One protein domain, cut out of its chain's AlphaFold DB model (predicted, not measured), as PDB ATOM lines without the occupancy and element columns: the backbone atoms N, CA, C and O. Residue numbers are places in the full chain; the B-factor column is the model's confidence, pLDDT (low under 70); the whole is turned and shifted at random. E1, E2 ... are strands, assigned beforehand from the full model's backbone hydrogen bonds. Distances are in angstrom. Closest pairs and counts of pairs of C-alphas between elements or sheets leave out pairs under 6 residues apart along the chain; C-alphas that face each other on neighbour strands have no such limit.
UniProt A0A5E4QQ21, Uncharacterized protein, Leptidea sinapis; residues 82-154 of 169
ATOM      1  N   LYS A  82     -29.852  -6.449 103.320       90.38
ATOM      2  CA  LYS A  82     -29.923  -7.248 102.088       90.38
ATOM      3  C   LYS A  82     -31.363  -7.577 101.736       90.38
ATOM      4  O   LYS A  82     -32.067  -8.182 102.543       90.38
ATOM      5  N   VAL A  83     -31.760  -7.246 100.510       91.12
ATOM      6  CA  VAL A  83     -33.047  -7.661  99.945       91.12
ATOM      7  C   VAL A  83     -32.956  -9.118  99.484       91.12
ATOM      8  O   VAL A  83     -31.994  -9.528  98.834       91.12
ATOM      9  N   ILE A  84     -33.943  -9.924  99.867       89.06
ATOM     10  CA  ILE A  84     -34.015 -11.359  99.597       89.06
ATOM     11  C   ILE A  84     -35.387 -11.668  99.006       89.06
ATOM     12  O   ILE A  84     -36.414 -11.334  99.594       89.06
ATOM     13  N   LYS A  85     -35.400 -12.334  97.850       88.62
ATOM     14  CA  LYS A  85     -36.613 -12.878  97.234       88.62
ATOM     15  C   LYS A  85     -36.749 -14.341  97.653       88.62
ATOM     16  O   LYS A  85     -35.849 -15.137  97.394       88.62
ATOM     17  N   LEU A  86     -37.846 -14.682  98.319       82.25
ATOM     18  CA  LEU A  86     -38.148 -16.024  98.804       82.25
ATOM     19  C   LEU A  86     -39.377 -16.550  98.067       82.25
ATOM     20  O   LEU A  86     -40.409 -15.889  98.043       82.25
ATOM     21  N   ASN A  87     -39.272 -17.746  97.496       83.38
ATOM     22  CA  ASN A  87     -40.400 -18.451  96.896       83.38
ATOM     23  C   ASN A  87     -40.692 -19.666  97.772       83.38
ATOM     24  O   ASN A  87     -39.822 -20.521  97.936       83.38
ATOM     25  N   THR A  88     -41.885 -19.750  98.353       72.75
ATOM     26  CA  THR A  88     -42.266 -20.898  99.184       72.75
ATOM     27  C   THR A  88     -43.725 -21.277  98.963       72.75
ATOM     28  O   THR A  88     -44.576 -20.431  98.708       72.75
ATOM     29  N   THR A  89     -44.019 -22.569  99.057       73.44
ATOM     30  CA  THR A  89     -45.383 -23.115  98.982       73.44
ATOM     31  C   THR A  89     -46.103 -23.047 100.332       73.44
ATOM     32  O   THR A  89     -47.324 -23.142 100.399       73.44
ATOM     33  N   SER A  90     -45.363 -22.879 101.436       62.34
ATOM     34  CA  SER A  90     -45.922 -22.778 102.784       62.34
ATOM     35  C   SER A  90     -45.138 -21.791 103.629       62.34
ATOM     36  O   SER A  90     -43.915 -21.877 103.732       62.34
ATOM     37  N   LEU A  91     -45.857 -20.915 104.323       57.88
ATOM     38  CA  LEU A  91     -45.255 -19.912 105.188       57.88
ATOM     39  C   LEU A  91     -44.868 -20.470 106.567       57.88
ATOM     40  O   LEU A  91     -45.051 -19.774 107.540       57.88
ATOM     41  N   ARG A  92     -44.418 -21.734 106.718       55.03
ATOM     42  CA  ARG A  92     -44.071 -22.334 108.042       55.03
ATOM     43  C   ARG A  92     -43.116 -21.451 108.846       55.03
ATOM     44  O   ARG A  92     -42.543 -20.538 108.288       55.03
ATOM     45  N   ALA A  93     -42.935 -21.691 110.143       50.16
ATOM     46  CA  ALA A  93     -42.226 -20.719 110.966       50.16
ATOM     47  C   ALA A  93     -40.791 -20.390 110.477       50.16
ATOM     48  O   ALA A  93     -40.366 -19.239 110.484       50.16
ATOM     49  N   ASP A  94     -40.133 -21.377 109.873       50.44
ATOM     50  CA  ASP A  94     -38.833 -21.245 109.197       50.44
ATOM     51  C   ASP A  94     -38.915 -20.622 107.783       50.44
ATOM     52  O   ASP A  94     -37.912 -20.230 107.193       50.44
ATOM     53  N   GLY A  95     -40.124 -20.535 107.232       51.84
ATOM     54  CA  GLY A  95     -40.502 -19.994 105.926       51.84
ATOM     55  C   GLY A  95     -41.493 -18.818 105.976       51.84
ATOM     56  O   GLY A  95     -42.216 -18.672 105.001       51.84
ATOM     57  N   ILE A  96     -41.502 -18.023 107.068       52.81
ATOM     58  CA  ILE A  96     -42.272 -16.788 107.423       52.81
ATOM     59  C   ILE A  96     -43.063 -16.950 108.750       52.81
ATOM     60  O   ILE A  96     -44.250 -16.698 108.750       52.81
ATOM     61  N   LEU A  97     -42.502 -17.428 109.880       54.00
ATOM     62  CA  LEU A  97     -43.145 -17.495 111.237       54.00
ATOM     63  C   LEU A  97     -44.656 -17.941 111.321       54.00
ATOM     64  O   LEU A  97     -45.289 -17.822 112.362       54.00
ATOM     65  N   LYS A  98     -45.203 -18.538 110.243       51.88
ATOM     66  CA  LYS A  98     -46.542 -19.066 109.897       51.88
ATOM     67  C   LYS A  98     -47.809 -18.238 110.097       51.88
ATOM     68  O   LYS A  98     -48.636 -18.655 110.889       51.88
ATOM     69  N   LEU A  99     -48.038 -17.225 109.235       48.03
ATOM     70  CA  LEU A  99     -49.330 -16.749 108.645       48.03
ATOM     71  C   LEU A  99     -50.580 -16.543 109.534       48.03
ATOM     72  O   LEU A  99     -51.626 -16.163 109.021       48.03
ATOM     73  N   GLY A 100     -50.501 -16.775 110.838       43.12
ATOM     74  CA  GLY A 100     -51.585 -16.553 111.792       43.12
ATOM     75  C   GLY A 100     -51.541 -15.172 112.437       43.12
ATOM     76  O   GLY A 100     -52.487 -14.806 113.119       43.12
ATOM     77  N   LEU A 101     -50.463 -14.407 112.218       56.25
ATOM     78  CA  LEU A 101     -50.277 -13.070 112.792       56.25
ATOM     79  C   LEU A 101     -50.752 -11.931 111.876       56.25
ATOM     80  O   LEU A 101     -50.661 -10.777 112.265       56.25
ATOM     81  N   GLY A 102     -51.280 -12.228 110.682       63.00
ATOM     82  CA  GLY A 102     -51.798 -11.190 109.786       63.00
ATOM     83  C   GLY A 102     -50.720 -10.240 109.256       63.00
ATOM     84  O   GLY A 102     -50.977  -9.047 109.169       63.00
ATOM     85  N   ILE A 103     -49.541 -10.771 108.909       74.75
ATOM     86  CA  ILE A 103     -48.411  -9.977 108.401       74.75
ATOM     87  C   ILE A 103     -48.803  -9.273 107.095       74.75
ATOM     88  O   ILE A 103     -49.263  -9.919 106.146       74.75
ATOM     89  N   ARG A 104     -48.602  -7.959 107.046       82.25
ATOM     90  CA  ARG A 104     -48.871  -7.080 105.909       82.25
ATOM     91  C   ARG A 104     -47.565  -6.615 105.270       82.25
ATOM     92  O   ARG A 104     -46.461  -6.884 105.737       82.25
ATOM     93  N   ILE A 105     -47.715  -5.968 104.123       85.50
ATOM     94  CA  ILE A 105     -46.619  -5.227 103.501       85.50
ATOM     95  C   ILE A 105     -46.234  -4.093 104.461       85.50
ATOM     96  O   ILE A 105     -47.121  -3.501 105.074       85.50
ATOM     97  N   ASP A 106     -44.932  -3.842 104.576       88.19
ATOM     98  CA  ASP A 106     -44.277  -2.881 105.473       88.19
ATOM     99  C   ASP A 106     -44.225  -3.275 106.959       88.19
ATOM    100  O   ASP A 106     -43.807  -2.480 107.797       88.19
ATOM    101  N   ASP A 107     -44.564  -4.522 107.296       87.00
ATOM    102  CA  ASP A 107     -44.394  -5.024 108.660       87.00
ATOM    103  C   ASP A 107     -42.920  -5.309 108.997       87.00
ATOM    104  O   ASP A 107     -42.151  -5.829 108.175       87.00
ATOM    105  N   GLU A 108     -42.566  -5.048 110.258       88.81
ATOM    106  CA  GLU A 108     -41.255  -5.317 110.848       88.81
ATOM    107  C   GLU A 108     -41.335  -6.492 111.827       88.81
ATOM    108  O   GLU A 108     -42.163  -6.521 112.739       88.81
ATOM    109  N   VAL A 109     -40.457  -7.476 111.650       86.94
ATOM    110  CA  VAL A 109     -40.370  -8.648 112.523       86.94
ATOM    111  C   VAL A 109     -38.979  -8.735 113.123       86.94
ATOM    112  O   VAL A 109     -37.993  -8.933 112.407       86.94
ATOM    113  N   ASP A 110     -38.925  -8.655 114.451       88.25
ATOM    114  CA  ASP A 110     -37.679  -8.612 115.203       88.25
ATOM    115  C   ASP A 110     -37.399  -9.903 115.971       88.25
ATOM    116  O   ASP A 110     -38.242 -10.465 116.668       88.25
ATOM    117  N   LEU A 111     -36.151 -10.355 115.868       88.75
ATOM    118  CA  LEU A 111     -35.580 -11.432 116.664       88.75
ATOM    119  C   LEU A 111     -34.529 -10.843 117.602       88.75
ATOM    120  O   LEU A 111     -33.423 -10.501 117.171       88.75
ATOM    121  N   ILE A 112     -34.866 -10.748 118.887       90.94
ATOM    122  CA  ILE A 112     -33.969 -10.215 119.915       90.94
ATOM    123  C   ILE A 112     -32.874 -11.239 120.226       90.94
ATOM    124  O   ILE A 112     -33.159 -12.375 120.605       90.94
ATOM    125  N   LYS A 113     -31.607 -10.843 120.064       89.88
ATOM    126  CA  LYS A 113     -30.439 -11.680 120.385       89.88
ATOM    127  C   LYS A 113     -29.961 -11.478 121.819       89.88
ATOM    128  O   LYS A 113     -29.419 -12.408 122.410       89.88
ATOM    129  N   GLY A 114     -30.140 -10.274 122.361       88.88
ATOM    130  CA  GLY A 114     -29.742  -9.901 123.718       88.88
ATOM    131  C   GLY A 114     -29.267  -8.453 123.803       88.88
ATOM    132  O   GLY A 114     -29.414  -7.694 122.849       88.88
ATOM    133  N   PHE A 115     -28.679  -8.083 124.937       88.56
ATOM    134  CA  PHE A 115     -28.105  -6.754 125.151       88.56
ATOM    135  C   PHE A 115     -26.787  -6.559 124.409       88.56
ATOM    136  O   PHE A 115     -26.033  -7.508 124.166       88.56
ATOM    137  N   SER A 116     -26.486  -5.306 124.083       88.06
ATOM    138  CA  SER A 116     -25.169  -4.936 123.595       88.06
ATOM    139  C   SER A 116     -24.144  -5.023 124.734       88.06
ATOM    140  O   SER A 116     -24.371  -4.490 125.817       88.06
ATOM    141  N   PRO A 117     -22.968  -5.635 124.508       85.38
ATOM    142  CA  PRO A 117     -21.927  -5.734 125.531       85.38
ATOM    143  C   PRO A 117     -21.296  -4.380 125.885       85.38
ATOM    144  O   PRO A 117     -20.580  -4.283 126.875       85.38
ATOM    145  N   LYS A 118     -21.508  -3.349 125.056       87.75
ATOM    146  CA  LYS A 118     -20.945  -2.008 125.259       87.75
ATOM    147  C   LYS A 118     -21.899  -1.062 125.982       87.75
ATOM    148  O   LYS A 118     -21.433  -0.144 126.643       87.75
ATOM    149  N   ASN A 119     -23.205  -1.257 125.812       86.19
ATOM    150  CA  ASN A 119     -24.235  -0.439 126.440       86.19
ATOM    151  C   ASN A 119     -25.470  -1.323 126.725       86.19
ATOM    152  O   ASN A 119     -26.055  -1.820 125.760       86.19
ATOM    153  N   PRO A 120     -25.865  -1.523 127.997       83.81
ATOM    154  CA  PRO A 120     -27.032  -2.329 128.355       83.81
ATOM    155  C   PRO A 120     -28.370  -1.702 127.937       83.81
ATOM    156  O   PRO A 120     -29.359  -2.419 127.857       83.81
ATOM    157  N   ASP A 121     -28.413  -0.410 127.614       86.38
ATOM    158  CA  ASP A 121     -29.642   0.262 127.165       86.38
ATOM    159  C   ASP A 121     -30.002  -0.103 125.721       86.38
ATOM    160  O   ASP A 121     -31.128   0.098 125.267       86.38
ATOM    161  N   HIS A 122     -29.034  -0.656 124.988       89.81
ATOM    162  CA  HIS A 122     -29.208  -1.061 123.607       89.81
ATOM    163  C   HIS A 122     -29.300  -2.576 123.491       89.81
ATOM    164  O   HIS A 122     -28.545  -3.336 124.108       89.81
ATOM    165  N   ILE A 123     -30.181  -3.020 122.606       91.81
ATOM    166  CA  ILE A 123     -30.384  -4.420 122.275       91.81
ATOM    167  C   ILE A 123     -29.886  -4.714 120.862       91.81
ATOM    168  O   ILE A 123     -29.978  -3.911 119.934       91.81
ATOM    169  N   LEU A 124     -29.325  -5.907 120.711       92.56
ATOM    170  CA  LEU A 124     -28.923  -6.478 119.440       92.56
ATOM    171  C   LEU A 124     -30.067  -7.330 118.909       92.56
ATOM    172  O   LEU A 124     -30.463  -8.318 119.535       92.56
ATOM    173  N   ILE A 125     -30.557  -6.985 117.726       93.19
ATOM    174  CA  ILE A 125     -31.679  -7.665 117.083       93.19
ATOM    175  C   ILE A 125     -31.326  -8.108 115.658       93.19
ATOM    176  O   ILE A 125     -30.355  -7.647 115.048       93.19
ATOM    177  N   SER A 126     -32.115  -9.040 115.127       92.31
ATOM    178  CA  SER A 126     -32.233  -9.266 113.682       92.31
ATOM    179  C   SER A 126     -33.610  -8.800 113.248       92.31
ATOM    180  O   SER A 126     -34.590  -9.332 113.762       92.31
ATOM    181  N   ARG A 127     -33.670  -7.870 112.297       91.06
ATOM    182  CA  ARG A 127     -34.924  -7.326 111.768       91.06
ATOM    183  C   ARG A 127     -35.194  -7.855 110.369       91.06
ATOM    184  O   ARG A 127     -34.273  -7.982 109.553       91.06
ATOM    185  N   ILE A 128     -36.450  -8.164 110.089       90.19
ATOM    186  CA  ILE A 128     -36.945  -8.467 108.750       90.19
ATOM    187  C   ILE A 128     -38.086  -7.504 108.442       90.19
ATOM    188  O   ILE A 128     -39.081  -7.497 109.154       90.19
ATOM    189  N   GLU A 129     -37.944  -6.737 107.366       90.12
ATOM    190  CA  GLU A 129     -39.004  -5.892 106.810       90.12
ATOM    191  C   GLU A 129     -39.619  -6.592 105.598       90.12
ATOM    192  O   GLU A 129     -38.899  -7.100 104.724       90.12
ATOM    193  N   VAL A 130     -40.944  -6.614 105.514       89.19
ATOM    194  CA  VAL A 130     -41.655  -7.192 104.371       89.19
ATOM    195  C   VAL A 130     -41.918  -6.115 103.326       89.19
ATOM    196  O   VAL A 130     -42.741  -5.241 103.533       89.19
ATOM    197  N   LEU A 131     -41.262  -6.199 102.167       90.31
ATOM    198  CA  LEU A 131     -41.413  -5.195 101.103       90.31
ATOM    199  C   LEU A 131     -42.544  -5.525 100.124       90.31
ATOM    200  O   LEU A 131     -43.181  -4.634  99.576       90.31
ATOM    201  N   ASN A 132     -42.752  -6.808  99.825       90.12
ATOM    202  CA  ASN A 132     -43.779  -7.234  98.874       90.12
ATOM    203  C   ASN A 132     -44.169  -8.690  99.113       90.12
ATOM    204  O   ASN A 132     -43.312  -9.537  99.384       90.12
ATOM    205  N   ILE A 133     -45.453  -8.982  98.935       86.81
ATOM    206  CA  ILE A 133     -46.030 -10.322  98.957       86.81
ATOM    207  C   ILE A 133     -46.828 -10.487  97.661       86.81
ATOM    208  O   ILE A 133     -47.838  -9.821  97.456       86.81
ATOM    209  N   ALA A 134     -46.400 -11.407  96.800       87.81
ATOM    210  CA  ALA A 134     -47.097 -11.762  95.570       87.81
ATOM    211  C   ALA A 134     -47.480 -13.244  95.598       87.81
ATOM    212  O   ALA A 134     -46.614 -14.125  95.647       87.81
ATOM    213  N   ALA A 135     -48.782 -13.520  95.570       85.31
ATOM    214  CA  ALA A 135     -49.314 -14.870  95.456       85.31
ATOM    215  C   ALA A 135     -49.239 -15.346  93.997       85.31
ATOM    216  O   ALA A 135     -49.652 -14.635  93.082       85.31
ATOM    217  N   LYS A 136     -48.708 -16.547  93.786       87.38
ATOM    218  CA  LYS A 136     -48.740 -17.288  92.520       87.38
ATOM    219  C   LYS A 136     -49.615 -18.527  92.703       87.38
ATOM    220  O   LYS A 136     -49.949 -18.885  93.828       87.38
ATOM    221  N   GLU A 137     -49.943 -19.197  91.602       85.75
ATOM    222  CA  GLU A 137     -50.852 -20.356  91.588       85.75
ATOM    223  C   GLU A 137     -50.436 -21.462  92.574       85.75
ATOM    224  O   GLU A 137     -51.270 -21.973  93.314       85.75
ATOM    225  N   GLU A 138     -49.139 -21.776  92.650       83.75
ATOM    226  CA  GLU A 138     -48.619 -22.862  93.499       83.75
ATOM    227  C   GLU A 138     -47.684 -22.382  94.625       83.75
ATOM    228  O   GLU A 138     -47.276 -23.165  95.484       83.75
ATOM    229  N   SER A 139     -47.294 -21.103  94.633       82.50
ATOM    230  CA  SER A 139     -46.310 -20.571  95.587       82.50
ATOM    231  C   SER A 139     -46.554 -19.108  95.930       82.50
ATOM    232  O   SER A 139     -47.112 -18.350  95.148       82.50
ATOM    233  N   ILE A 140     -46.092 -18.680  97.098       83.38
ATOM    234  CA  ILE A 140     -46.083 -17.278  97.500       83.38
ATOM    235  C   ILE A 140     -44.648 -16.782  97.343       83.38
ATOM    236  O   ILE A 140     -43.715 -17.333  97.934       83.38
ATOM    237  N   SER A 141     -44.469 -15.756  96.516       86.19
ATOM    238  CA  SER A 141     -43.206 -15.031  96.409       86.19
ATOM    239  C   SER A 141     -43.229 -13.833  97.344       86.19
ATOM    240  O   SER A 141     -44.077 -12.955  97.204       86.19
ATOM    241  N   VAL A 142     -42.297 -13.793  98.286       86.50
ATOM    242  CA  VAL A 142     -42.159 -12.700  99.248       86.50
ATOM    243  C   VAL A 142     -40.792 -12.069  99.081       86.50
ATOM    244  O   VAL A 142     -39.771 -12.759  99.054       86.50
ATOM    245  N   THR A 143     -40.759 -10.747  98.955       89.56
ATOM    246  CA  THR A 143     -39.515  -9.987  98.975       89.56
ATOM    247  C   THR A 143     -39.377  -9.318 100.325       89.56
ATOM    248  O   THR A 143     -40.235  -8.529 100.721       89.56
ATOM    249  N   VAL A 144     -38.295  -9.628 101.023       89.56
ATOM    250  CA  VAL A 144     -38.014  -9.101 102.355       89.56
ATOM    251  C   VAL A 144     -36.679  -8.382 102.364       89.56
ATOM    252  O   VAL A 144     -35.748  -8.782 101.660       89.56
ATOM    253  N   ARG A 145     -36.549  -7.351 103.191       91.19
ATOM    254  CA  ARG A 145     -35.257  -6.769 103.545       91.19
ATOM    255  C   ARG A 145     -34.826  -7.340 104.888       91.19
ATOM    256  O   ARG A 145     -35.563  -7.288 105.862       91.19
ATOM    257  N   ARG A 146     -33.628  -7.922 104.935       90.38
ATOM    258  CA  ARG A 146     -33.068  -8.523 106.149       90.38
ATOM    259  C   ARG A 146     -31.930  -7.679 106.698       90.38
ATOM    260  O   ARG A 146     -30.942  -7.460 105.994       90.38
ATOM    261  N   PHE A 147     -32.003  -7.389 107.990       93.44
ATOM    262  CA  PHE A 147     -30.926  -6.849 108.810       93.44
ATOM    263  C   PHE A 147     -30.442  -7.942 109.757       93.44
ATOM    264  O   PHE A 147     -31.168  -8.406 110.637       93.44
ATOM    265  N   LYS A 148     -29.211  -8.420 109.549       89.69
ATOM    266  CA  LYS A 148     -28.676  -9.516 110.371       89.69
ATOM    267  C   LYS A 148     -28.307  -9.062 111.771       89.69
ATOM    268  O   LYS A 148     -28.485  -9.839 112.700       89.69
ATOM    269  N   ASN A 149     -27.728  -7.877 111.892       90.50
ATOM    270  CA  ASN A 149     -27.279  -7.300 113.146       90.50
ATOM    271  C   ASN A 149     -27.708  -5.840 113.124       90.50
ATOM    272  O   ASN A 149     -27.147  -5.059 112.362       90.50
ATOM    273  N   LEU A 150     -28.710  -5.503 113.922       90.62
ATOM    274  CA  LEU A 150     -29.125  -4.131 114.148       90.62
ATOM    275  C   LEU A 150     -29.018  -3.865 115.646       90.62
ATOM    276  O   LEU A 150     -29.374  -4.720 116.456       90.62
ATOM    277  N   LEU A 151     -28.453  -2.717 115.995       91.44
ATOM    278  CA  LEU A 151     -28.362  -2.253 117.368       91.44
ATOM    279  C   LEU A 151     -29.396  -1.145 117.518       91.44
ATOM    280  O   LEU A 151     -29.301  -0.135 116.827       91.44
ATOM    281  N   ILE A 152     -30.392  -1.382 118.362       92.06
ATOM    282  CA  ILE A 152     -31.477  -0.440 118.635       92.06
ATOM    283  C   ILE A 152     -31.559  -0.183 120.136       92.06
ATOM    284  O   ILE A 152     -31.026  -0.958 120.932       92.06
ATOM    285  N   GLU A 153     -32.221   0.894 120.517       89.94
ATOM    286  CA  GLU A 153     -32.562   1.163 121.911       89.94
ATOM    287  C   GLU A 153     -33.632   0.176 122.397       89.94
ATOM    288  O   GLU A 153     -34.388  -0.396 121.604       89.94
ATOM    289  N   ASN A 154     -33.658  -0.079 123.703       90.50
ATOM    290  CA  ASN A 154     -34.681  -0.930 124.297       90.50
ATOM    291  C   ASN A 154     -36.069  -0.294 124.125       90.50
ATOM    292  O   ASN A 154     -36.225   0.921 124.224       90.50
TER     293      ASN A 154
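What this domain is: This is residues 82 to 154 of the 169 residues of an uncharacterized protein of Leptidea sinapis (UniProt A0A5E4QQ21). One long, twisted sheet makes a rod: the hairpin of E3 and E4 runs most of its length, with E1 beside E4 toward one end and E2 beside E3 toward the other. A long loop, residues 89 to 107, joins E1 to E2. The 73 printed residues, all strand by class, have sheet order E1, E4, E3, E2, antiparallel, and are loose: radius of gyration of the C-alphas 14.2 A, spans 48 by 23 by 17 A.

Where its parts are: E3 is residues 122 to 135, 37.2 A long. E4, residues 140 to 153, 33.4 A, bends at 149 and ends at C-alpha (-32.562, 1.163, 121.911). E2 is residues 108 to 115, 19.5 A. E1, residues 82 to 88, 18.6 A, begins at C-alpha (-29.923, -7.248, 102.088).

How they stand to each other: E2, E3, E4 form a meander, each the antiparallel neighbour of the one before; E1, antiparallel neighbour of E4, completes a Greek key. Within hydrogen-bond range are N 129 and O 145, 2.9 A, N 111 and O 126, 2.8 A, and N 84 and O 144, 2.8 A. E1 and E2 are apart.

The domain as a whole: The farthest C-alphas, Lys 118 and Glu 137, are 48.6 A apart. The printed part has no cut. The E1 to E2 link is long; residues 90 to 102 have pLDDT under 70.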